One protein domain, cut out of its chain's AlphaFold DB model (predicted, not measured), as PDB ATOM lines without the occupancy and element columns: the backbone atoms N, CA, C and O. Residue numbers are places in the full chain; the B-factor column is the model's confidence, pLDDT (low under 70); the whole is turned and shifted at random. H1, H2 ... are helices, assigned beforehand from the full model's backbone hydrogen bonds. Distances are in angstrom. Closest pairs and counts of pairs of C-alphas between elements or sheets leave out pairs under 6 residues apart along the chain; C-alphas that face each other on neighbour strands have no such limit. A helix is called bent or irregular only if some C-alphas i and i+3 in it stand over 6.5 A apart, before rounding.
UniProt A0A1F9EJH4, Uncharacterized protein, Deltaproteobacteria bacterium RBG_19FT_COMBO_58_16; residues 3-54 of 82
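What this domain is: This is residues 3 to 54 of the 82 residues of an uncharacterized protein of Deltaproteobacteria bacterium RBG_19FT_COMBO_58_16 (UniProt A0A1F9EJH4). Three helices are folded as a zigzag: the long helix H1 runs from one end of the domain, the shorter H2 turns back slantwise over H1, and H3 turns again to run nearly in line with H1's direction. H1 and H3 are staggered along the length, with H1 reaching to one end of the domain and H3 with the three residues after it to the other. Together they form an up and down bundle, each helix running against the one before it in the chain, and H2 has by far its fuller contact with H1. The printed part has 52 residues with three named helices, in the order H1, H2, H3, and no named strand, and its class is all helix. The whole is compact, with a radius of gyration of the C-alphas of 11.3 A, yet its outline is a rod that spans 42 by 17 by 12 A.

How they stand to each other: The longest helix is H1, residues 3 to 23, and both other helices touch it. H2, residues 28 to 37, touches H1 with 25 pairs of C-alphas within 8 A. Their closest C-alphas are those of Gly 18 and Trp 32, 4.6 A apart, and their centres are 8.2 A apart. They run opposite ways at a steep tilt of 40 degrees, and the two form a helical hairpin. H3, residues 39 to 51, touches H1 with 7 pairs of C-alphas within 8 A, and on H1 residues 13 to 21 alone take part. The closest C-alphas of H1 and H3 are those of Pro 17 and Leu 43, 6.0 A apart, while their centres are 14.4 A apart. These two run the same way at a shallow tilt of 10 degrees. H2 and H3 touch with 5 pairs of C-alphas within 8 A, and on H3 residues 41 to 43 alone take part. Their closest C-alphas are those of Gly 35 and Ala 42, 5.2 A apart, and their centres are 12.0 A apart. H2 and H3 run opposite ways at a steep tilt of 45 degrees and are a helical hairpin too. The packing of the helices is mostly crossed, but only just, with 1 of the 3 touching pairs at a shallow tilt. In H2 and H3 every O i to N i+4 pair is within hydrogen-bond range, and in H1 14 of 17 are.

Where its parts are: H1 has 21 residues, from Ile 3 with its C-alpha at (-23.639, -25.762, 2.143) to Gly 23 with its C-alpha at (-48.579, -44.068, 9.635), and measures 31.8 A from first to last C-alpha. H1 is neither bent nor irregular, but only just: C-alphas 14 and 17 are 6.0 A apart. H2 has 10 residues, Phe 28 to Phe 37, and measures 14.5 A. H3 has 13 residues and measures 18.5 A from C-alpha 39 to C-alpha 51, which is at (-47.808, -52.297, -1.480).

The domain as a whole: The two C-alphas farthest apart are those of Ile 3 and Gly 54, the first and last printed residues, at 42.1 A. The printed part has no cut, and it is residues 3 to 54 of a full chain of 82 residues. The link from H1 to H2, four residues, is tight, and so is the link from H2 to H3, which is Leu 38 alone. The mean pLDDT of the printed part is 84.6, and no printed residue is under 70.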
ATOM      1  N   ILE A   3     -23.601 -24.410   1.563       85.56
ATOM      2  CA  ILE A   3     -23.639 -25.762   2.143       85.56
ATOM      3  C   ILE A   3     -24.690 -25.868   3.260       85.56
ATOM      4  O   ILE A   3     -25.340 -26.899   3.423       85.56
ATOM      5  N   LEU A   4     -24.898 -24.783   4.011       86.12
ATOM      6  CA  LEU A   4     -25.812 -24.749   5.157       86.12
ATOM      7  C   LEU A   4     -27.271 -24.967   4.713       86.12
ATOM      8  O   LEU A   4     -27.995 -25.739   5.336       86.12
ATOM      9  N   TRP A   5     -27.671 -24.387   3.577       86.00
ATOM     10  CA  TRP A   5     -28.995 -24.598   2.981       86.00
ATOM     11  C   TRP A   5     -29.203 -26.026   2.477       86.00
ATOM     12  O   TRP A   5     -30.282 -26.587   2.662       86.00
ATOM     13  N   VAL A   6     -28.171 -26.638   1.889       83.25
ATOM     14  CA  VAL A   6     -28.238 -28.026   1.407       83.25
ATOM     15  C   VAL A   6     -28.453 -28.996   2.571       83.25
ATOM     16  O   VAL A   6     -29.290 -29.891   2.475       83.25
ATOM     17  N   ILE A   7     -27.760 -28.788   3.695       84.12
ATOM     18  CA  ILE A   7     -27.916 -29.616   4.902       84.12
ATOM     19  C   ILE A   7     -29.336 -29.491   5.470       84.12
ATOM     20  O   ILE A   7     -29.971 -30.502   5.776       84.12
ATOM     21  N   VAL A   8     -29.863 -28.266   5.564       87.31
ATOM     22  CA  VAL A   8     -31.236 -28.020   6.036       87.31
ATOM     23  C   VAL A   8     -32.264 -28.699   5.126       87.31
ATOM     24  O   VAL A   8     -33.198 -29.335   5.617       87.31
ATOM     25  N   LEU A   9     -32.074 -28.634   3.806       85.06
ATOM     26  CA  LEU A   9     -32.971 -29.271   2.843       85.06
ATOM     27  C   LEU A   9     -32.961 -30.803   2.967       85.06
ATOM     28  O   LEU A   9     -34.024 -31.418   2.915       85.06
ATOM     29  N   LEU A  10     -31.796 -31.415   3.200       82.69
ATOM     30  CA  LEU A  10     -31.668 -32.866   3.383       82.69
ATOM     31  C   LEU A  10     -32.414 -33.360   4.637       82.69
ATOM     32  O   LEU A  10     -33.162 -34.337   4.580       82.69
ATOM     33  N   ILE A  11     -32.249 -32.643   5.754       84.81
ATOM     34  CA  ILE A  11     -32.905 -32.913   7.047       84.81
ATOM     35  C   ILE A  11     -34.430 -32.808   6.906       84.81
ATOM     36  O   ILE A  11     -35.160 -33.695   7.362       84.81
ATOM     37  N   CYS A  12     -34.914 -31.757   6.236       85.50
ATOM     38  CA  CYS A  12     -36.336 -31.570   5.945       85.50
ATOM     39  C   CYS A  12     -36.883 -32.670   5.028       85.50
ATOM     40  O   CYS A  12     -37.970 -33.196   5.270       85.50
ATOM     41  N   ALA A  13     -36.132 -33.068   4.003       84.00
ATOM     42  CA  ALA A  13     -36.577 -34.093   3.070       84.00
ATOM     43  C   ALA A  13     -36.671 -35.489   3.722       84.00
ATOM     44  O   ALA A  13     -37.574 -36.258   3.390       84.00
ATOM     45  N   GLY A  14     -35.831 -35.786   4.722       83.06
ATOM     46  CA  GLY A  14     -35.929 -37.001   5.542       83.06
ATOM     47  C   GLY A  14     -37.206 -37.094   6.393       83.06
ATOM     48  O   GLY A  14     -37.618 -38.192   6.778       83.06
ATOM     49  N   VAL A  15     -37.893 -35.973   6.656       86.62
ATOM     50  CA  VAL A  15     -39.162 -35.953   7.415       86.62
ATOM     51  C   VAL A  15     -40.275 -36.691   6.670       86.62
ATOM     52  O   VAL A  15     -41.082 -37.378   7.299       86.62
ATOM     53  N   VAL A  16     -40.282 -36.630   5.335       86.50
ATOM     54  CA  VAL A  16     -41.299 -37.269   4.486       86.50
ATOM     55  C   VAL A  16     -41.363 -38.792   4.696       86.50
ATOM     56  O   VAL A  16     -42.421 -39.278   5.114       86.50
ATOM     57  N   PRO A  17     -40.283 -39.578   4.486       83.81
ATOM     58  CA  PRO A  17     -40.316 -41.018   4.740       83.81
ATOM     59  C   PRO A  17     -40.591 -41.344   6.215       83.81
ATOM     60  O   PRO A  17     -41.271 -42.333   6.494       83.81
ATOM     61  N   GLY A  18     -40.149 -40.498   7.155       87.00
ATOM     62  CA  GLY A  18     -40.449 -40.646   8.582       87.00
ATOM     63  C   GLY A  18     -41.950 -40.592   8.886       87.00
ATOM     64  O   GLY A  18     -42.475 -41.472   9.576       87.00
ATOM     65  N   ILE A  19     -42.669 -39.599   8.349       85.88
ATOM     66  CA  ILE A  19     -44.125 -39.462   8.535       85.88
ATOM     67  C   ILE A  19     -44.868 -40.649   7.908       85.88
ATOM     68  O   ILE A  19     -45.754 -41.227   8.545       85.88
ATOM     69  N   ILE A  20     -44.484 -41.056   6.694       84.00
ATOM     70  CA  ILE A  20     -45.117 -42.185   5.992       84.00
ATOM     71  C   ILE A  20     -44.921 -43.488   6.784       84.00
ATOM     72  O   ILE A  20     -45.864 -44.262   6.964       84.00
ATOM     73  N   ALA A  21     -43.721 -43.718   7.320       85.31
ATOM     74  CA  ALA A  21     -43.436 -44.883   8.148       85.31
ATOM     75  C   ALA A  21     -44.214 -44.883   9.472       85.31
ATOM     76  O   ALA A  21     -44.717 -45.935   9.887       85.31
ATOM     77  N   ARG A  22     -44.380 -43.711  10.101       83.69
ATOM     78  CA  ARG A  22     -45.164 -43.555  11.334       83.69
ATOM     79  C   ARG A  22     -46.623 -43.971  11.137       83.69
ATOM     80  O   ARG A  22     -47.168 -44.673  11.985       83.69
ATOM     81  N   GLY A  23     -47.225 -43.624   9.998       78.94
ATOM     82  CA  GLY A  23     -48.579 -44.068   9.635       78.94
ATOM     83  C   GLY A  23     -48.724 -45.592   9.522       78.94
ATOM     84  O   GLY A  23     -49.811 -46.129   9.703       78.94
ATOM     85  N   MET A  24     -47.621 -46.307   9.290       74.38
ATOM     86  CA  MET A  24     -47.579 -47.770   9.208       74.38
ATOM     87  C   MET A  24     -47.169 -48.443  10.527       74.38
ATOM     88  O   MET A  24     -46.840 -49.631  10.523       74.38
ATOM     89  N   GLY A  25     -47.144 -47.705  11.642       75.81
ATOM     90  CA  GLY A  25     -46.757 -48.226  12.956       75.81
ATOM     91  C   GLY A  25     -45.262 -48.528  13.093       75.81
ATOM     92  O   GLY A  25     -44.878 -49.328  13.940       75.81
ATOM     93  N   ARG A  26     -44.413 -47.934  12.245       80.44
ATOM     94  CA  ARG A  26     -42.949 -48.051  12.336       80.44
ATOM     95  C   ARG A  26     -42.351 -46.829  13.026       80.44
ATOM     96  O   ARG A  26     -42.933 -45.747  13.011       80.44
ATOM     97  N   GLY A  27     -41.174 -47.006  13.627       86.00
ATOM     98  CA  GLY A  27     -40.478 -45.938  14.341       86.00
ATOM     99  C   GLY A  27     -40.135 -44.762  13.425       86.00
ATOM    100  O   GLY A  27     -39.387 -44.925  12.463       86.00
ATOM    101  N   PHE A  28     -40.656 -43.575  13.752       87.12
ATOM    102  CA  PHE A  28     -40.395 -42.330  13.020       87.12
ATOM    103  C   PHE A  28     -38.894 -42.025  12.939       87.12
ATOM    104  O   PHE A  28     -38.380 -41.765  11.858       87.12
ATOM    105  N   LEU A  29     -38.186 -42.115  14.072       85.44
ATOM    106  CA  LEU A  29     -36.776 -41.735  14.173       85.44
ATOM    107  C   LEU A  29     -35.870 -42.626  13.311       85.44
ATOM    108  O   LEU A  29     -35.019 -42.121  12.586       85.44
ATOM    109  N   SER A  30     -36.094 -43.945  13.330       86.19
ATOM    110  CA  SER A  30     -35.316 -44.900  12.529       86.19
ATOM    111  C   SER A  30     -35.491 -44.657  11.030       86.19
ATOM    112  O   SER A  30     -34.523 -44.708  10.277       86.19
ATOM    113  N   TRP A  31     -36.717 -44.345  10.596       88.00
ATOM    114  CA  TRP A  31     -37.013 -44.042   9.194       88.00
ATOM    115  C   TRP A  31     -36.545 -42.653   8.767       88.00
ATOM    116  O   TRP A  31     -36.164 -42.478   7.614       88.00
ATOM    117  N   TRP A  32     -36.531 -41.689   9.685       87.62
ATOM    118  CA  TRP A  32     -35.990 -40.359   9.442       87.62
ATOM    119  C   TRP A  32     -34.474 -40.401   9.222       87.62
ATOM    120  O   TRP A  32     -33.997 -39.907   8.203       87.62
ATOM    121  N   VAL A  33     -33.728 -41.082  10.104       87.31
ATOM    122  CA  VAL A  33     -32.280 -41.289   9.928       87.31
ATOM    123  C   VAL A  33     -32.010 -42.040   8.623       87.31
ATOM    124  O   VAL A  33     -31.192 -41.604   7.821       87.31
ATOM    125  N   TYR A  34     -32.757 -43.109   8.342       86.12
ATOM    126  CA  TYR A  34     -32.624 -43.844   7.082       86.12
ATOM    127  C   TYR A  34     -32.892 -42.967   5.844       86.12
ATOM    128  O   TYR A  34     -32.131 -43.009   4.877       86.12
ATOM    129  N   GLY A  35     -33.926 -42.122   5.887       84.00
ATOM    130  CA  GLY A  35     -34.267 -41.178   4.823       84.00
ATOM    131  C   GLY A  35     -33.253 -40.051   4.639       84.00
ATOM    132  O   GLY A  35     -33.048 -39.613   3.512       84.00
ATOM    133  N   THR A  36     -32.585 -39.615   5.709       83.44
ATOM    134  CA  THR A  36     -31.554 -38.571   5.625       83.44
ATOM    135  C   THR A  36     -30.284 -39.073   4.931       83.44
ATOM    136  O   THR A  36     -29.646 -38.303   4.222       83.44
ATOM    137  N   PHE A  37     -29.928 -40.355   5.090       83.44
ATOM    138  CA  PHE A  37     -28.748 -40.954   4.448       83.44
ATOM    139  C   PHE A  37     -29.035 -41.494   3.040       83.44
ATOM    140  O   PHE A  37     -28.167 -41.447   2.172       83.44
ATOM    141  N   LEU A  38     -30.233 -42.043   2.811       86.31
ATOM    142  CA  LEU A  38     -30.556 -42.839   1.620       86.31
ATOM    143  C   LEU A  38     -31.934 -42.471   1.046       86.31
ATOM    144  O   LEU A  38     -32.736 -43.347   0.734       86.31
ATOM    145  N   LEU A  39     -32.220 -41.178   0.890       84.06
ATOM    146  CA  LEU A  39     -33.528 -40.626   0.505       84.06
ATOM    147  C   LEU A  39     -34.283 -41.393  -0.611       84.06
ATOM    148  O   LEU A  39     -35.403 -41.841  -0.348       84.06
ATOM    149  N   PRO A  40     -33.729 -41.614  -1.823       84.19
ATOM    150  CA  PRO A  40     -34.458 -42.315  -2.888       84.19
ATOM    151  C   PRO A  40     -34.748 -43.782  -2.545       84.19
ATOM    152  O   PRO A  40     -35.828 -44.294  -2.841       84.19
ATOM    153  N   ILE A  41     -33.816 -44.448  -1.864       89.06
ATOM    154  CA  ILE A  41     -33.956 -45.849  -1.455       89.06
ATOM    155  C   ILE A  41     -34.987 -45.957  -0.329       89.06
ATOM    156  O   ILE A  41     -35.851 -46.827  -0.371       89.06
ATOM    157  N   ALA A  42     -34.961 -45.040   0.639       87.56
ATOM    158  CA  ALA A  42     -35.922 -44.987   1.732       87.56
ATOM    159  C   ALA A  42     -37.352 -44.770   1.230       87.56
ATOM    160  O   ALA A  42     -38.275 -45.441   1.699       87.56
ATOM    161  N   LEU A  43     -37.540 -43.894   0.241       85.12
ATOM    162  CA  LEU A  43     -38.840 -43.691  -0.396       85.12
ATOM    163  C   LEU A  43     -39.310 -44.935  -1.161       85.12
ATOM    164  O   LEU A  43     -40.438 -45.386  -0.957       85.12
ATOM    165  N   ALA A  44     -38.459 -45.541  -1.988       89.06
ATOM    166  CA  ALA A  44     -38.817 -46.776  -2.686       89.06
ATOM    167  C   ALA A  44     -39.181 -47.895  -1.692       89.06
ATOM    168  O   ALA A  44     -40.186 -48.586  -1.861       89.06
ATOM    169  N   HIS A  45     -38.422 -48.015  -0.601       88.94
ATOM    170  CA  HIS A  45     -38.628 -49.035   0.419       88.94
ATOM    171  C   HIS A  45     -39.933 -48.808   1.206       88.94
ATOM    172  O   HIS A  45     -40.676 -49.761   1.456       88.94
ATOM    173  N   VAL A  46     -40.273 -47.560   1.554       87.31
ATOM    174  CA  VAL A  46     -41.527 -47.248   2.267       87.31
ATOM    175  C   VAL A  46     -42.753 -47.548   1.404       87.31
ATOM    176  O   VAL A  46     -43.734 -48.100   1.905       87.31
ATOM    177  N   ILE A  47     -42.674 -47.241   0.106       87.25
ATOM    178  CA  ILE A  47     -43.729 -47.517  -0.876       87.25
ATOM    179  C   ILE A  47     -43.866 -49.023  -1.087       87.25
ATOM    180  O   ILE A  47     -44.973 -49.550  -0.995       87.25
ATOM    181  N   TYR A  48     -42.755 -49.732  -1.290       89.06
ATOM    182  CA  TYR A  48     -42.763 -51.181  -1.468       89.06
ATOM    183  C   TYR A  48     -43.402 -51.896  -0.273       89.06
ATOM    184  O   TYR A  48     -44.288 -52.727  -0.456       89.06
ATOM    185  N   LEU A  49     -43.048 -51.521   0.960       84.88
ATOM    186  CA  LEU A  49     -43.678 -52.103   2.150       84.88
ATOM    187  C   LEU A  49     -45.150 -51.721   2.331       84.88
ATOM    188  O   LEU A  49     -45.836 -52.384   3.106       84.88
ATOM    189  N   ARG A  50     -45.618 -50.643   1.702       80.31
ATOM    190  CA  ARG A  50     -47.038 -50.274   1.682       80.31
ATOM    191  C   ARG A  50     -47.808 -51.058   0.622       80.31
ATOM    192  O   ARG A  50     -48.975 -51.352   0.804       80.31
ATOM    193  N   PHE A  51     -47.176 -51.426  -0.485       81.94
ATOM    194  CA  PHE A  51     -47.808 -52.297  -1.480       81.94
ATOM    195  C   PHE A  51     -47.800 -53.762  -1.051       81.94
ATOM    196  O   PHE A  51     -48.780 -54.467  -1.259       81.94
ATOM    197  N   ASN A  52     -46.716 -54.197  -0.413       81.88
ATOM    198  CA  ASN A  52     -46.544 -55.562   0.067       81.88
ATOM    199  C   ASN A  52     -47.039 -55.749   1.513       81.88
ATOM    200  O   ASN A  52     -46.716 -56.736   2.172       81.88
ATOM    201  N   GLU A  53     -47.800 -54.789   2.050       79.00
ATOM    202  CA  GLU A  53     -48.518 -55.030   3.295       79.00
ATOM    203  C   GLU A  53     -49.585 -56.096   3.015       79.00
ATOM    204  O   GLU A  53     -50.590 -55.843   2.351       79.00
ATOM    205  N   GLY A  54     -49.323 -57.324   3.464       78.81
ATOM    206  CA  GLY A  54     -50.229 -58.442   3.239       78.81
ATOM    207  C   GLY A  54     -51.649 -58.148   3.735       78.81
ATOM    208  O   GLY A  54     -51.890 -57.313   4.618       78.81
TER     209      GLY A  54